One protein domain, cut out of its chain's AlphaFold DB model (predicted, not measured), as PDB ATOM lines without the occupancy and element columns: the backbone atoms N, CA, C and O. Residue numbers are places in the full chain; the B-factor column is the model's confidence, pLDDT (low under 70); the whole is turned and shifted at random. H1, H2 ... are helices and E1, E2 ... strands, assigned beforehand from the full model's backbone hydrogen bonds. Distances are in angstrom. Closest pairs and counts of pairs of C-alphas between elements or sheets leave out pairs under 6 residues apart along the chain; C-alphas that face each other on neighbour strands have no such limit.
ATOM      1  N   GLU A 156       8.368 -19.909   7.095       82.69
ATOM      2  CA  GLU A 156       7.379 -19.429   8.065       82.69
ATOM      3  C   GLU A 156       7.095 -20.474   9.155       82.69
ATOM      4  O   GLU A 156       6.967 -20.131  10.334       82.69
ATOM      5  N   ARG A 157       7.044 -21.766   8.787       83.56
ATOM      6  CA  ARG A 157       6.903 -22.876   9.746       83.56
ATOM      7  C   ARG A 157       8.140 -22.964  10.638       83.56
ATOM      8  O   ARG A 157       8.002 -23.178  11.843       83.56
ATOM      9  N   LEU A 158       9.324 -22.747  10.064       87.88
ATOM     10  CA  LEU A 158      10.592 -22.742  10.789       87.88
ATOM     11  C   LEU A 158      10.719 -21.536  11.732       87.88
ATOM     12  O   LEU A 158      11.125 -21.693  12.881       87.88
ATOM     13  N   ALA A 159      10.284 -20.350  11.297       87.50
ATOM     14  CA  ALA A 159      10.199 -19.161  12.142       87.50
ATOM     15  C   ALA A 159       9.273 -19.391  13.348       87.50
ATOM     16  O   ALA A 159       9.641 -19.091  14.483       87.50
ATOM     17  N   ALA A 160       8.099 -19.990  13.118       86.38
ATOM     18  CA  ALA A 160       7.172 -20.351  14.186       86.38
ATOM     19  C   ALA A 160       7.736 -21.439  15.118       86.38
ATOM     20  O   ALA A 160       7.407 -21.449  16.305       86.38
ATOM     21  N   LEU A 161       8.559 -22.362  14.605       88.38
ATOM     22  CA  LEU A 161       9.248 -23.372  15.411       88.38
ATOM     23  C   LEU A 161      10.322 -22.741  16.304       88.38
ATOM     24  O   LEU A 161      10.352 -23.033  17.496       88.38
ATOM     25  N   ARG A 162      11.122 -21.806  15.773       91.69
ATOM     26  CA  ARG A 162      12.103 -21.022  16.543       91.69
ATOM     27  C   ARG A 162      11.464 -20.347  17.759       91.69
ATOM     28  O   ARG A 162      12.001 -20.431  18.855       91.69
ATOM     29  N   THR A 163      10.276 -19.759  17.594       89.62
ATOM     30  CA  THR A 163       9.509 -19.176  18.710       89.62
ATOM     31  C   THR A 163       9.089 -20.215  19.759       89.62
ATOM     32  O   THR A 163       9.039 -19.886  20.940       89.62
ATOM     33  N   ARG A 164       8.809 -21.468  19.370       89.94
ATOM     34  CA  ARG A 164       8.458 -22.551  20.314       89.94
ATOM     35  C   ARG A 164       9.668 -23.130  21.047       89.94
ATOM     36  O   ARG A 164       9.519 -23.554  22.187       89.94
ATOM     37  N   MET A 165      10.858 -23.088  20.445       88.06
ATOM     38  CA  MET A 165      12.117 -23.450  21.118       88.06
ATOM     39  C   MET A 165      12.486 -22.477  22.258       88.06
ATOM     40  O   MET A 165      13.229 -22.854  23.166       88.06
ATOM     41  N   GLY A 166      11.949 -21.251  22.234       88.06
ATOM     42  CA  GLY A 166      12.089 -20.238  23.284       88.06
ATOM     43  C   GLY A 166      13.194 -19.204  23.035       88.06
ATOM     44  O   GLY A 166      13.985 -19.316  22.099       88.06
ATOM     45  N   ASP A 167      13.240 -18.191  23.903       84.56
ATOM     46  CA  ASP A 167      14.008 -16.943  23.738       84.56
ATOM     47  C   ASP A 167      15.503 -17.154  23.430       84.56
ATOM     48  O   ASP A 167      16.098 -16.404  22.659       84.56
ATOM     49  N   GLY A 168      16.111 -18.224  23.958       83.44
ATOM     50  CA  GLY A 168      17.512 -18.582  23.691       83.44
ATOM     51  C   GLY A 168      17.837 -18.873  22.218       83.44
ATOM     52  O   GLY A 168      19.008 -18.885  21.853       83.44
ATOM     53  N   PHE A 169      16.820 -19.076  21.375       87.50
ATOM     54  CA  PHE A 169      16.956 -19.347  19.943       87.50
ATOM     55  C   PHE A 169      16.420 -18.213  19.058       87.50
ATOM     56  O   PHE A 169      16.452 -18.349  17.839       87.50
ATOM     57  N   GLU A 170      15.948 -17.088  19.615       84.69
ATOM     58  CA  GLU A 170      15.346 -15.988  18.839       84.69
ATOM     59  C   GLU A 170      16.277 -15.471  17.723       84.69
ATOM     60  O   GLU A 170      15.833 -15.163  16.614       84.69
ATOM     61  N   HIS A 171      17.583 -15.440  18.003       88.38
ATOM     62  CA  HIS A 171      18.632 -14.981  17.091       88.38
ATOM     63  C   HIS A 171      19.276 -16.095  16.248       88.38
ATOM     64  O   HIS A 171      20.264 -15.833  15.561       88.38
ATOM     65  N   ALA A 172      18.754 -17.325  16.273       89.56
ATOM     66  CA  ALA A 172      19.186 -18.365  15.342       89.56
ATOM     67  C   ALA A 172      18.709 -17.992  13.921       89.56
ATOM     68  O   ALA A 172      17.489 -17.885  13.710       89.56
ATOM     69  N   PRO A 173      19.599 -17.749  12.937       91.00
ATOM     70  CA  PRO A 173      19.202 -17.631  11.539       91.00
ATOM     71  C   PRO A 173      18.421 -18.857  11.063       91.00
ATOM     72  O   PRO A 173      18.625 -19.978  11.532       91.00
ATOM     73  N   LEU A 174      17.520 -18.606  10.113       91.62
ATOM     74  CA  LEU A 174      16.717 -19.630   9.460       91.62
ATOM     75  C   LEU A 174      17.402 -20.055   8.159       91.62
ATOM     76  O   LEU A 174      17.842 -19.196   7.391       91.62
ATOM     77  N   GLY A 175      17.457 -21.358   7.907       91.31
ATOM     78  CA  GLY A 175      18.068 -21.913   6.704       91.31
ATOM     79  C   GLY A 175      17.341 -23.121   6.123       91.31
ATOM     80  O   GLY A 175      16.309 -23.568   6.627       91.31
ATOM     81  N   ARG A 176      17.910 -23.658   5.048       90.94
ATOM     82  CA  ARG A 176      17.468 -24.868   4.350       90.94
ATOM     83  C   ARG A 176      18.689 -25.731   4.056       90.94
ATOM     84  O   ARG A 176      19.681 -25.212   3.563       90.94
ATOM     85  N   ILE A 177      18.601 -27.025   4.335       87.00
ATOM     86  CA  ILE A 177      19.605 -28.018   3.950       87.00
ATOM     87  C   ILE A 177      19.105 -28.725   2.689       87.00
ATOM     88  O   ILE A 177      17.963 -29.192   2.648       87.00
ATOM     89  N   ARG A 178      19.947 -28.807   1.660       82.75
ATOM     90  CA  ARG A 178      19.680 -29.550   0.424       82.75
ATOM     91  C   ARG A 178      20.961 -30.250  -0.005       82.75
ATOM     92  O   ARG A 178      21.983 -29.594  -0.123       82.75
ATOM     93  N   LEU A 179      20.895 -31.556  -0.272       81.88
ATOM     94  CA  LEU A 179      22.082 -32.369  -0.560       81.88
ATOM     95  C   LEU A 179      23.165 -32.114   0.514       81.88
ATOM     96  O   LEU A 179      22.908 -32.338   1.700       81.88
ATOM     97  N   ASP A 180      24.325 -31.601   0.106       83.44
ATOM     98  CA  ASP A 180      25.453 -31.212   0.956       83.44
ATOM     99  C   ASP A 180      25.630 -29.679   1.049       83.44
ATOM    100  O   ASP A 180      26.734 -29.190   1.268       83.44
ATOM    101  N   SER A 181      24.559 -28.890   0.895       83.25
ATOM    102  CA  SER A 181      24.582 -27.433   1.086       83.25
ATOM    103  C   SER A 181      23.569 -26.936   2.123       83.25
ATOM    104  O   SER A 181      22.522 -27.541   2.378       83.25
ATOM    105  N   LEU A 182      23.914 -25.812   2.755       89.06
ATOM    106  CA  LEU A 182      23.091 -25.060   3.694       89.06
ATOM    107  C   LEU A 182      22.870 -23.647   3.152       89.06
ATOM    108  O   LEU A 182      23.791 -22.835   3.127       89.06
ATOM    109  N   THR A 183      21.639 -23.321   2.772       86.00
ATOM    110  CA  THR A 183      21.254 -21.952   2.417       86.00
ATOM    111  C   THR A 183      20.795 -21.197   3.664       86.00
ATOM    112  O   THR A 183      19.863 -21.635   4.339       86.00
ATOM    113  N   VAL A 184      21.395 -20.041   3.955       85.88
ATOM    114  CA  VAL A 184      20.967 -19.092   4.996       85.88
ATOM    115  C   VAL A 184      20.767 -17.720   4.356       85.88
ATOM    116  O   VAL A 184      21.716 -17.078   3.909       85.88
ATOM    117  N   GLY A 185      19.519 -17.251   4.301       81.81
ATOM    118  CA  GLY A 185      19.180 -16.029   3.568       81.81
ATOM    119  C   GLY A 185      19.513 -16.158   2.078       81.81
ATOM    120  O   GLY A 185      18.908 -16.970   1.385       81.81
ATOM    121  N   SER A 186      20.467 -15.360   1.594       74.25
ATOM    122  CA  SER A 186      20.988 -15.404   0.217       74.25
ATOM    123  C   SER A 186      22.358 -16.083   0.091       74.25
ATOM    124  O   SER A 186      22.968 -16.015  -0.972       74.25
ATOM    125  N   THR A 187      22.877 -16.666   1.171       75.88
ATOM    126  CA  THR A 187      24.207 -17.283   1.219       75.88
ATOM    127  C   THR A 187      24.067 -18.798   1.217       75.88
ATOM    128  O   THR A 187      23.323 -19.344   2.029       75.88
ATOM    129  N   GLU A 188      24.786 -19.477   0.329       79.06
ATOM    130  CA  GLU A 188      24.876 -20.937   0.288       79.06
ATOM    131  C   GLU A 188      26.243 -21.387   0.809       79.06
ATOM    132  O   GLU A 188      27.273 -20.846   0.410       79.06
ATOM    133  N   LEU A 189      26.232 -22.339   1.742       81.62
ATOM    134  CA  LEU A 189      27.402 -22.815   2.473       81.62
ATOM    135  C   LEU A 189      27.577 -24.325   2.247       81.62
ATOM    136  O   LEU A 189      26.655 -25.076   2.579       81.62
ATOM    137  N   PRO A 190      28.729 -24.800   1.738       80.25
ATOM    138  CA  PRO A 190      29.000 -26.230   1.628       80.25
ATOM    139  C   PRO A 190      29.062 -26.889   3.011       80.25
ATOM    140  O   PRO A 190      29.751 -26.392   3.906       80.25
ATOM    141  N   LEU A 191      28.364 -28.011   3.181       83.00
ATOM    142  CA  LEU A 191      28.374 -28.848   4.377       83.00
ATOM    143  C   LEU A 191      29.251 -30.081   4.156       83.00
ATOM    144  O   LEU A 191      28.995 -30.887   3.270       83.00
ATOM    145  N   VAL A 192      30.232 -30.287   5.033       80.19
ATOM    146  CA  VAL A 192      31.063 -31.498   5.041       80.19
ATOM    147  C   VAL A 192      30.781 -32.306   6.313       80.19
ATOM    148  O   VAL A 192      30.934 -31.761   7.410       80.19
ATOM    149  N   PRO A 193      30.382 -33.591   6.233       76.00
ATOM    150  CA  PRO A 193      30.180 -34.423   7.417       76.00
ATOM    151  C   PRO A 193      31.518 -34.755   8.101       76.00
ATOM    152  O   PRO A 193      32.448 -35.260   7.478       76.00
ATOM    153  N   ALA A 194      31.607 -34.528   9.412       65.50
ATOM    154  CA  ALA A 194      32.836 -34.636  10.211       65.50
ATOM    155  C   ALA A 194      33.189 -36.075  10.667       65.50
ATOM    156  O   ALA A 194      33.827 -36.262  11.700       65.50
ATOM    157  N   LEU A 195      32.809 -37.079   9.866       59.66
ATOM    158  CA  LEU A 195      32.839 -38.530  10.130       59.66
ATOM    159  C   LEU A 195      31.785 -39.069  11.123       59.66
ATOM    160  O   LEU A 195      31.462 -38.470  12.144       59.66
ATOM    161  N   GLY A 196      31.255 -40.248  10.783       44.72
ATOM    162  CA  GLY A 196      30.116 -40.895  11.440       44.72
ATOM    163  C   GLY A 196      29.174 -41.486  10.389       44.72
ATOM    164  O   GLY A 196      28.426 -40.751   9.752       44.72
ATOM    165  N   ASP A 197      29.255 -42.805  10.205       40.03
ATOM    166  CA  ASP A 197      28.603 -43.596   9.149       40.03
ATOM    167  C   ASP A 197      29.058 -43.256   7.708       40.03
ATOM    168  O   ASP A 197      28.694 -42.246   7.097       40.03
ATOM    169  N   THR A 198      29.917 -44.115   7.155       40.38
ATOM    170  CA  THR A 198      30.552 -43.970   5.834       40.38
ATOM    171  C   THR A 198      29.858 -44.828   4.777       40.38
ATOM    172  O   THR A 198      30.509 -45.558   4.034       40.38
ATOM    173  N   GLY A 199      28.529 -44.743   4.697       37.75
ATOM    174  CA  GLY A 199      27.803 -45.204   3.514       37.75
ATOM    175  C   GLY A 199      28.171 -44.323   2.310       37.75
ATOM    176  O   GLY A 199      27.892 -43.121   2.359       37.75
ATOM    177  N   PRO A 200      28.807 -44.854   1.247       37.62
ATOM    178  CA  PRO A 200      29.128 -44.059   0.066       37.62
ATOM    179  C   PRO A 200      27.837 -43.630  -0.649       37.62
ATOM    180  O   PRO A 200      26.934 -44.443  -0.840       37.62
ATOM    181  N   GLY A 201      27.756 -42.356  -1.048       46.94
ATOM    182  CA  GLY A 201      26.642 -41.830  -1.850       46.94
ATOM    183  C   GLY A 201      25.378 -41.412  -1.083       46.94
ATOM    184  O   GLY A 201      24.290 -41.504  -1.641       46.94
ATOM    185  N   ARG A 202      25.488 -40.968   0.179       63.22
ATOM    186  CA  ARG A 202      24.389 -40.281   0.893       63.22
ATOM    187  C   ARG A 202      24.819 -38.921   1.429       63.22
ATOM    188  O   ARG A 202      25.736 -38.844   2.260       63.22
ATOM    189  N   THR A 203      24.115 -37.895   0.970       75.31
ATOM    190  CA  THR A 203      24.315 -36.486   1.317       75.31
ATOM    191  C   THR A 203      23.899 -36.186   2.759       75.31
ATOM    192  O   THR A 203      23.258 -37.005   3.426       75.31
ATOM    193  N   VAL A 204      24.240 -35.005   3.275       79.00
ATOM    194  CA  VAL A 204      23.807 -34.531   4.596       79.00
ATOM    195  C   VAL A 204      22.279 -34.503   4.698       79.00
ATOM    196  O   VAL A 204      21.740 -34.956   5.708       79.00
ATOM    197  N   ALA A 205      21.569 -34.072   3.652       81.12
ATOM    198  CA  ALA A 205      20.108 -34.141   3.600       81.12
ATOM    199  C   ALA A 205      19.579 -35.588   3.691       81.12
ATOM    200  O   ALA A 205      18.688 -35.857   4.498       81.12
ATOM    201  N   ASP A 206      20.161 -36.536   2.942       73.44
ATOM    202  CA  ASP A 206      19.740 -37.952   2.961       73.44
ATOM    203  C   ASP A 206      19.942 -38.612   4.332       73.44
ATOM    204  O   ASP A 206      19.163 -39.476   4.738       73.44
ATOM    205  N   ARG A 207      21.010 -38.229   5.047       78.06
ATOM    206  CA  ARG A 207      21.335 -38.735   6.393       78.06
ATOM    207  C   ARG A 207      20.362 -38.230   7.451       78.06
ATOM    208  O   ARG A 207      20.075 -38.948   8.404       78.06
ATOM    209  N   LEU A 208      19.894 -36.993   7.300       82.50
ATOM    210  CA  LEU A 208      18.969 -36.357   8.232       82.50
ATOM    211  C   LEU A 208      17.514 -36.779   7.983       82.50
ATOM    212  O   LEU A 208      16.733 -36.842   8.933       82.50
ATOM    213  N   GLY A 209      17.154 -37.104   6.736       80.31
ATOM    214  CA  GLY A 209      15.761 -37.328   6.343       80.31
ATOM    215  C   GLY A 209      14.937 -36.042   6.458       80.31
ATOM    216  O   GLY A 209      15.498 -34.970   6.652       80.31
ATOM    217  N   ALA A 210      13.611 -36.129   6.337       82.00
ATOM    218  CA  ALA A 210      12.708 -34.976   6.444       82.00
ATOM    219  C   ALA A 210      12.642 -34.426   7.879       82.00
ATOM    220  O   ALA A 210      12.398 -35.192   8.811       82.00
ATOM    221  N   GLY A 211      12.750 -33.109   8.078       85.06
ATOM    222  CA  GLY A 211      12.616 -32.543   9.423       85.06
ATOM    223  C   GLY A 211      13.084 -31.100   9.568       85.06
ATOM    224  O   GLY A 211      13.577 -30.478   8.628       85.06
ATOM    225  N   ALA A 212      12.961 -30.585  10.790       90.06
ATOM    226  CA  ALA A 212      13.668 -29.388  11.224       90.06
ATOM    227  C   ALA A 212      14.882 -29.784  12.064       90.06
ATOM    228  O   ALA A 212      14.824 -30.715  12.869       90.06
ATOM    229  N   PHE A 213      15.978 -29.052  11.893       93.56
ATOM    230  CA  PHE A 213      17.267 -29.351  12.497       93.56
ATOM    231  C   PHE A 213      17.909 -28.084  13.042       93.56
ATOM    232  O   PHE A 213      17.965 -27.061  12.368       93.56
ATOM    233  N   TYR A 214      18.422 -28.156  14.261       94.88
ATOM    234  CA  TYR A 214      19.223 -27.106  14.863       94.88
ATOM    235  C   TYR A 214      20.696 -27.507  14.831       94.88
ATOM    236  O   TYR A 214      21.081 -28.536  15.389       94.88
ATOM    237  N   LEU A 215      21.504 -26.684  14.174       94.00
ATOM    238  CA  LEU A 215      22.954 -26.776  14.114       94.00
ATOM    239  C   LEU A 215      23.516 -26.019  15.323       94.00
ATOM    240  O   LEU A 215      23.610 -24.792  15.307       94.00
ATOM    241  N   ASP A 216      23.847 -26.757  16.381       92.44
ATOM    242  CA  ASP A 216      24.422 -26.240  17.626       92.44
ATOM    243  C   ASP A 216      25.939 -26.044  17.442       92.44
ATOM    244  O   ASP A 216      26.624 -27.014  17.100       92.44
ATOM    245  N   PRO A 217      26.490 -24.824  17.586       90.62
ATOM    246  CA  PRO A 217      27.899 -24.567  17.315       90.62
ATOM    247  C   PRO A 217      28.801 -25.326  18.293       90.62
ATOM    248  O   PRO A 217      28.682 -25.210  19.514       90.62
ATOM    249  N   VAL A 218      29.762 -26.075  17.754       87.38
ATOM    250  CA  VAL A 218      30.742 -26.830  18.541       87.38
ATOM    251  C   VAL A 218      32.169 -26.447  18.171       87.38
ATOM    252  O   VAL A 218      32.526 -26.302  17.003       87.38
ATOM    253  N   ALA A 219      33.005 -26.328  19.202       81.62
ATOM    254  CA  ALA A 219      34.452 -26.199  19.078       81.62
ATOM    255  C   ALA A 219      35.016 -27.301  18.160       81.62
ATOM    256  O   ALA A 219      34.668 -28.476  18.311       81.62
ATOM    257  N   ARG A 220      35.871 -26.930  17.200       71.25
ATOM    258  CA  ARG A 220      36.331 -27.827  16.123       71.25
ATOM    259  C   ARG A 220      37.114 -29.029  16.634       71.25
ATOM    260  O   ARG A 220      37.042 -30.108  16.057       71.25
ATOM    261  N   GLU A 221      37.779 -28.875  17.770       68.94
ATOM    262  CA  GLU A 221      38.492 -29.922  18.497       68.94
ATOM    263  C   GLU A 221      37.548 -31.049  18.961       68.94
ATOM    264  O   GLU A 221      37.991 -32.161  19.236       68.94
ATOM    265  N   ARG A 222      36.233 -30.782  19.028       68.25
ATOM    266  CA  ARG A 222      35.175 -31.741  19.384       68.25
ATOM    267  C   ARG A 222      34.497 -32.398  18.174       68.25
ATOM    268  O   ARG A 222      33.645 -33.258  18.376       68.25
ATOM    269  N   LEU A 223      34.860 -32.017  16.947       64.81
ATOM    270  CA  LEU A 223      34.387 -32.663  15.714       64.81
ATOM    271  C   LEU A 223      35.194 -33.920  15.352       64.81
ATOM    272  O   LEU A 223      34.749 -34.710  14.533       64.81
ATOM    273  N   GLY A 224      36.371 -34.108  15.958       61.56
ATOM    274  CA  GLY A 224      37.281 -35.215  15.661       61.56
ATOM    275  C   GLY A 224      38.374 -34.869  14.635       61.56
ATOM    276  O   GLY A 224      38.308 -33.841  13.958       61.56
ATOM    277  N   PRO A 225      39.410 -35.722  14.513       54.72
ATOM    278  CA  PRO A 225      40.639 -35.413  13.768       54.72
ATOM    279  C   PRO A 225      40.452 -35.299  12.245       54.72
ATOM    280  O   PRO A 225      41.303 -34.737  11.562       54.72
ATOM    281  N   ALA A 226      39.340 -35.796  11.697       51.66
ATOM    282  CA  ALA A 226      39.032 -35.685  10.270       51.66
ATOM    283  C   ALA A 226      38.454 -34.314   9.866       51.66
ATOM    284  O   ALA A 226      38.439 -33.987   8.684       51.66
ATOM    285  N   ALA A 227      38.019 -33.488  10.827       52.62
ATOM    286  CA  ALA A 227      37.547 -32.120  10.583       52.62
ATOM    287  C   ALA A 227      38.668 -31.063  10.692       52.62
ATOM    288  O   ALA A 227      38.432 -29.862  10.540       52.62
ATOM    289  N   THR A 228      39.902 -31.486  10.975       54.50
ATOM    290  CA  THR A 228      41.081 -30.615  11.060       54.50
ATOM    291  C   THR A 228      41.514 -29.988   9.717       54.50
ATOM    292  O   THR A 228      41.858 -28.808   9.748       54.50
ATOM    293  N   PRO A 229      41.477 -30.669   8.547       56.25
ATOM    294  CA  PRO A 229      41.968 -30.090   7.290       56.25
ATOM    295  C   PRO A 229      40.979 -29.144   6.586       56.25
ATOM    296  O   PRO A 229      41.396 -28.388   5.715       56.25
ATOM    297  N   VAL A 230      39.686 -29.160   6.935       59.88
ATOM    298  CA  VAL A 230      38.650 -28.363   6.247       59.88
ATOM    299  C   VAL A 230      38.463 -27.010   6.953       59.88
ATOM    300  O   VAL A 230      37.985 -27.005   8.087       59.88
ATOM    301  N   PRO A 231      38.836 -25.850   6.378       64.69
ATOM    302  CA  PRO A 231      38.537 -24.539   6.969       64.69
ATOM    303  C   PRO A 231      37.019 -24.315   7.076       64.69
ATOM    304  O   PRO A 231      36.264 -24.771   6.223       64.69
ATOM    305  N   GLY A 232      36.559 -23.647   8.141       78.62
ATOM    306  CA  GLY A 232      35.125 -23.494   8.411       78.62
ATOM    307  C   GLY A 232      34.710 -23.601   9.881       78.62
ATOM    308  O   GLY A 232      35.559 -23.718  10.773       78.62
ATOM    309  N   ALA A 233      33.393 -23.595  10.106       84.06
ATOM    310  CA  ALA A 233      32.732 -23.651  11.412       84.06
ATOM    311  C   ALA A 233      32.075 -25.011  11.691       84.06
ATOM    312  O   ALA A 233      31.519 -25.639  10.795       84.06
ATOM    313  N   GLY A 234      32.135 -25.451  12.950       86.69
ATOM    314  CA  GLY A 234      31.656 -26.759  13.399       86.69
ATOM    315  C   GLY A 234      30.260 -26.741  14.001       86.69
ATOM    316  O   GLY A 234      29.991 -25.919  14.875       86.69
ATOM    317  N   TYR A 235      29.415 -27.704  13.628       89.12
ATOM    318  CA  TYR A 235      28.069 -27.841  14.187       89.12
ATOM    319  C   TYR A 235      27.708 -29.282  14.561       89.12
ATOM    320  O   TYR A 235      27.980 -30.239  13.830       89.12
ATOM    321  N   ALA A 236      27.037 -29.420  15.703       89.19
ATOM    322  CA  ALA A 236      26.299 -30.605  16.105       89.19
ATOM    323  C   ALA A 236      24.853 -30.504  15.616       89.19
ATOM    324  O   ALA A 236      24.175 -29.516  15.888       89.19
ATOM    325  N   VAL A 237      24.374 -31.507  14.877       90.25
ATOM    326  CA  VAL A 237      23.027 -31.462  14.300       90.25
ATOM    327  C   VAL A 237      22.027 -32.134  15.237       90.25
ATOM    328  O   VAL A 237      22.152 -33.318  15.562       90.25
ATOM    329  N   HIS A 238      21.000 -31.391  15.638       89.88
ATOM    330  CA  HIS A 238      19.903 -31.881  16.467       89.88
ATOM    331  C   HIS A 238      18.582 -31.831  15.698       89.88
ATOM    332  O   HIS A 238      18.210 -30.767  15.218       89.88
ATOM    333  N   HIS A 239      17.834 -32.930  15.635       89.62
ATOM    334  CA  HIS A 239      16.457 -32.915  15.143       89.62
ATOM    335  C   HIS A 239      15.562 -32.153  16.130       89.62
ATOM    336  O   HIS A 239      15.662 -32.350  17.345       89.62
ATOM    337  N   VAL A 240      14.682 -31.298  15.616       88.50
ATOM    338  CA  VAL A 240      13.761 -30.471  16.401       88.50
ATOM    339  C   VAL A 240      12.334 -30.957  16.168       88.50
ATOM    340  O   VAL A 240      11.827 -30.915  15.049       88.50
ATOM    341  N   THR A 241      11.673 -31.428  17.226       85.19
ATOM    342  CA  THR A 241      10.256 -31.822  17.166       85.19
ATOM    343  C   THR A 241       9.355 -30.610  16.951       85.19
ATOM    344  O   THR A 241       9.739 -29.487  17.270       85.19
ATOM    345  N   ASP A 242       8.123 -30.815  16.476       81.75
ATOM    346  CA  ASP A 242       7.168 -29.715  16.280       81.75
ATOM    347  C   ASP A 242       6.897 -28.902  17.562       81.75
ATOM    348  O   ASP A 242       6.606 -27.711  17.459       81.75
ATOM    349  N   ASP A 243       7.059 -29.494  18.750       84.06
ATOM    350  CA  ASP A 243       6.935 -28.825  20.057       84.06
ATOM    351  C   ASP A 243       8.180 -28.006  20.467       84.06
ATOM    352  O   ASP A 243       8.149 -27.306  21.476       84.06
ATOM    353  N   GLY A 244       9.271 -28.056  19.693       83.25
ATOM    354  CA  GLY A 244      10.511 -27.305  19.940       83.25
ATOM    355  C   GLY A 244      11.587 -28.054  20.739       83.25
ATOM    356  O   GLY A 244      12.624 -27.471  21.058       83.25
ATOM    357  N   HIS A 245      11.396 -29.340  21.055       83.88
ATOM    358  CA  HIS A 245      12.410 -30.137  21.754       83.88
ATOM    359  C   HIS A 245      13.499 -30.647  20.797       83.88
ATOM    360  O   HIS A 245      13.215 -31.093  19.687       83.88
ATOM    361  N   ARG A 246      14.759 -30.595  21.250       90.19
ATOM    362  CA  ARG A 246      15.950 -30.994  20.482       90.19
ATOM    363  C   ARG A 246      16.399 -32.414  20.840       90.19
ATOM    364  O   ARG A 246      16.539 -32.730  22.020       90.19
ATOM    365  N   HIS A 247      16.719 -33.219  19.832       82.50
ATOM    366  CA  HIS A 247      17.305 -34.555  19.959       82.50
ATOM    367  C   HIS A 247      18.598 -34.617  19.140       82.50
ATOM    368  O   HIS A 247      18.586 -34.246  17.974       82.50
ATOM    369  N   ASP A 248      19.719 -35.050  19.724       82.25
ATOM    370  CA  ASP A 248      20.970 -35.228  18.967       82.25
ATOM    371  C   ASP A 248      20.793 -36.307  17.888       82.25
ATOM    372  O   ASP A 248      20.305 -37.399  18.179       82.25
ATOM    373  N   THR A 249      21.171 -35.994  16.648       78.44
ATOM    374  CA  THR A 249      21.144 -36.956  15.529       78.44
ATOM    375  C   THR A 249      22.405 -37.819  15.476       78.44
ATOM    376  O   THR A 249      22.474 -38.765  14.700       78.44
ATOM    377  N   GLY A 250      23.436 -37.470  16.255       77.69
ATOM    378  CA  GLY A 250      24.783 -38.020  16.133       77.69
ATOM    379  C   GLY A 250      25.585 -37.423  14.971       77.69
ATOM    380  O   GLY A 250      26.808 -37.547  14.965       77.69
ATOM    381  N   LEU A 251      24.948 -36.719  14.026       81.75
ATOM    382  CA  LEU A 251      25.641 -36.084  12.912       81.75
ATOM    383  C   LEU A 251      26.399 -34.832  13.377       81.75
ATOM    384  O   LEU A 251      25.919 -34.024  14.186       81.75
ATOM    385  N   ARG A 252      27.605 -34.674  12.835       85.75
ATOM    386  CA  ARG A 252      28.481 -33.513  12.995       85.75
ATOM    387  C   ARG A 252      28.860 -33.010  11.606       85.75
ATOM    388  O   ARG A 252      29.179 -33.820  10.738       85.75
ATOM    389  N   VAL A 253      28.802 -31.699  11.387       86.31
ATOM    390  CA  VAL A 253      29.065 -31.070  10.080       86.31
ATOM    391  C   VAL A 253      29.989 -29.862  10.212       86.31
ATOM    392  O   VAL A 253      30.045 -29.223  11.265       86.31
ATOM    393  N   VAL A 254      30.698 -29.547   9.130       84.69
ATOM    394  CA  VAL A 254      31.504 -28.334   8.955       84.69
ATOM    395  C   VAL A 254      30.891 -27.499   7.834       84.69
ATOM    396  O   VAL A 254      30.711 -28.028   6.741       84.69
ATOM    397  N   THR A 255      30.603 -26.214   8.064       84.38
ATOM    398  CA  THR A 255      30.330 -25.262   6.969       84.38
ATOM    399  C   THR A 255      31.656 -24.707   6.458       84.38
ATOM    400  O   THR A 255      32.359 -24.060   7.241       84.38
ATOM    401  N   GLN A 256      32.005 -24.936   5.191       75.62
ATOM    402  CA  GLN A 256      33.281 -24.466   4.630       75.62
ATOM    403  C   GLN A 256      33.416 -22.935   4.657       75.62
ATOM    404  O   GLN A 256      32.427 -22.215   4.524       75.62
ATOM    405  N   ASP A 257      34.646 -22.457   4.875       71.62
ATOM    406  CA  ASP A 257      35.088 -21.055   4.729       71.62
ATOM    407  C   ASP A 257      34.209 -19.976   5.397       71.62
ATOM    408  O   ASP A 257      34.202 -18.812   5.001       71.62
ATOM    409  N   THR A 258      33.486 -20.354   6.456       75.12
ATOM    410  CA  THR A 258      32.536 -19.483   7.162       75.12
ATOM    411  C   THR A 258      32.828 -19.437   8.658       75.12
ATOM    412  O   THR A 258      33.151 -20.460   9.267       75.12
ATOM    413  N   ASP A 259      32.668 -18.256   9.258       79.81
ATOM    414  CA  ASP A 259      32.741 -18.056  10.707       79.81
ATOM    415  C   ASP A 259      31.624 -18.801  11.461       79.81
ATOM    416  O   ASP A 259      30.549 -19.099  10.934       79.81
ATOM    417  N   THR A 260      31.863 -19.099  12.742       83.06
ATOM    418  CA  THR A 260      30.887 -19.832  13.565       83.06
ATOM    419  C   THR A 260      29.733 -18.934  14.002       83.06
ATOM    420  O   THR A 260      29.930 -17.956  14.725       83.06
ATOM    421  N   VAL A 261      28.506 -19.310  13.638       85.56
ATOM    422  CA  VAL A 261      27.282 -18.644  14.095       85.56
ATOM    423  C   VAL A 261      27.012 -19.045  15.546       85.56
ATOM    424  O   VAL A 261      26.504 -20.129  15.826       85.56
ATOM    425  N   ALA A 262      27.352 -18.162  16.487       84.81
ATOM    426  CA  ALA A 262      27.265 -18.437  17.925       84.81
ATOM    427  C   ALA A 262      25.833 -18.687  18.449       84.81
ATOM    428  O   ALA A 262      25.675 -19.324  19.486       84.81
ATOM    429  N   SER A 263      24.796 -18.217  17.745       86.06
ATOM    430  CA  SER A 263      23.383 -18.516  18.040       86.06
ATOM    431  C   SER A 263      22.883 -19.834  17.430       86.06
ATOM    432  O   SER A 263      21.698 -20.143  17.557       86.06
ATOM    433  N   GLY A 264      23.760 -20.585  16.753       90.44
ATOM    434  CA  GLY A 264      23.406 -21.750  15.945       90.44
ATOM    435  C   GLY A 264      22.513 -21.414  14.755       90.44
ATOM    436  O   GLY A 264      22.153 -20.262  14.524       90.44
ATOM    437  N   ILE A 265      22.167 -22.425  13.963       93.25
ATOM    438  CA  ILE A 265      21.356 -22.250  12.750       93.25
ATOM    439  C   ILE A 265      20.166 -23.197  12.833       93.25
ATOM    440  O   ILE A 265      20.346 -24.401  13.004       93.25
ATOM    441  N   LEU A 266      18.944 -22.675  12.712       93.94
ATOM    442  CA  LEU A 266      17.751 -23.508  12.591       93.94
ATOM    443  C   LEU A 266      17.460 -23.700  11.102       93.94
ATOM    444  O   LEU A 266      17.140 -22.743  10.403       93.94
ATOM    445  N   ALA A 267      17.577 -24.926  10.611       93.19
ATOM    446  CA  ALA A 267      17.363 -25.283   9.219       93.19
ATOM    447  C   ALA A 267      16.276 -26.359   9.072       93.19
ATOM    448  O   ALA A 267      15.836 -26.952  10.056       93.19
ATOM    449  N   TYR A 268      15.842 -26.622   7.843       89.50
ATOM    450  CA  TYR A 268      14.986 -27.764   7.522       89.50
ATOM    451  C   TYR A 268      15.479 -28.518   6.293       89.50
ATOM    452  O   TYR A 268      16.181 -27.961   5.450       89.50
ATOM    453  N   THR A 269      15.040 -29.762   6.188       84.69
ATOM    454  CA  THR A 269      15.068 -30.596   4.984       84.69
ATOM    455  C   THR A 269      13.627 -30.933   4.594       84.69
ATOM    456  O   THR A 269      12.724 -30.987   5.435       84.69
ATOM    457  N   GLU A 270      13.390 -31.166   3.310       77.75
ATOM    458  CA  GLU A 270      12.097 -31.649   2.818       77.75
ATOM    459  C   GLU A 270      12.068 -33.182   2.776       77.75
ATOM    460  O   GLU A 270      13.102 -33.847   2.856       77.75
TER     461      GLU A 270
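AT A GLANCE: This is residues 156 to 270 of the 512 residues of an uncharacterized protein of Streptomyces sp. BK215 (UniProt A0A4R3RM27). A closed barrel of seven strands, E1 to E7, makes the core; helix H1 packs on its outside at one end of the longest axis, and short H2 sits by the strand ends at Arg 178, Pro 193 and Thr 269. The printed part has 115 residues, in the order H1 E1 E2 E3 H2 E4 E5 E6 E7; round the mixed barrel run E1 E2 E3 E6 E5 E4 E7 and back to E1. The class is mixed, helices and strands. The whole is compact, with a radius of gyration of the C-alphas of 13.1 A, and spans 36 by 26 by 26 A.

IN THESE COORDINATES: The strands are E1, residues 174 to 178; E2, 181 to 184; E3, 187 to 193, 19.2 A; E4, 211 to 217, 19.0 A; E5, 232 to 240, 23.9 A; E6, 246 to 256, 24.4 A; and E7, 265 to 269, ending at C-alpha 269 (15.068, -30.596, 4.984). H1, residues 156 to 165, is 14.5 A long and begins at C-alpha 156 (7.379, -19.429, 8.065). H2 is residues 204 to 208.

HOW THE PARTS SIT: E1 E2 E3 and E4 E5 E6 are meanders, each strand the antiparallel neighbour of the one before: N 176 and O 183 are 2.9 A apart, N 182 and O 189 2.8 A, N 214 and O 238 2.8 A, N 235 and O 253 2.9 A. E4 E5 E6 E7 form a Greek key, a meander whose first strand is also the antiparallel neighbour of a fourth, with N 213 and O 267 at 2.8 A. E3 and E6 are antiparallel, with N 192 and O 254 at 2.9 A; E6 bends by 83 degrees at residue 250. E7 and E1 are parallel, with N 177 and O 268 at 2.8 A. H1 is on the barrel, outside it, at a height over the sheet of 8.9 A; its closest C-alphas to E7 are Arg 162 and Leu 266, 7.3 A. H2 is outside too, over none of the strands; the closest C-alphas of H2 and E1, Ala 205 and Arg 178, are 5.6 A apart. In H1 and H2 every O i to N i+4 pair is within hydrogen-bond range.

THE WHOLE: The C-alphas farthest apart are those of Asp 167 and Pro 200, 39.0 A. The printed part has no cut. The link from E4 to E5, 14 residues, is long. Residues 194 to 202 and 221 to 231 have pLDDT under 70.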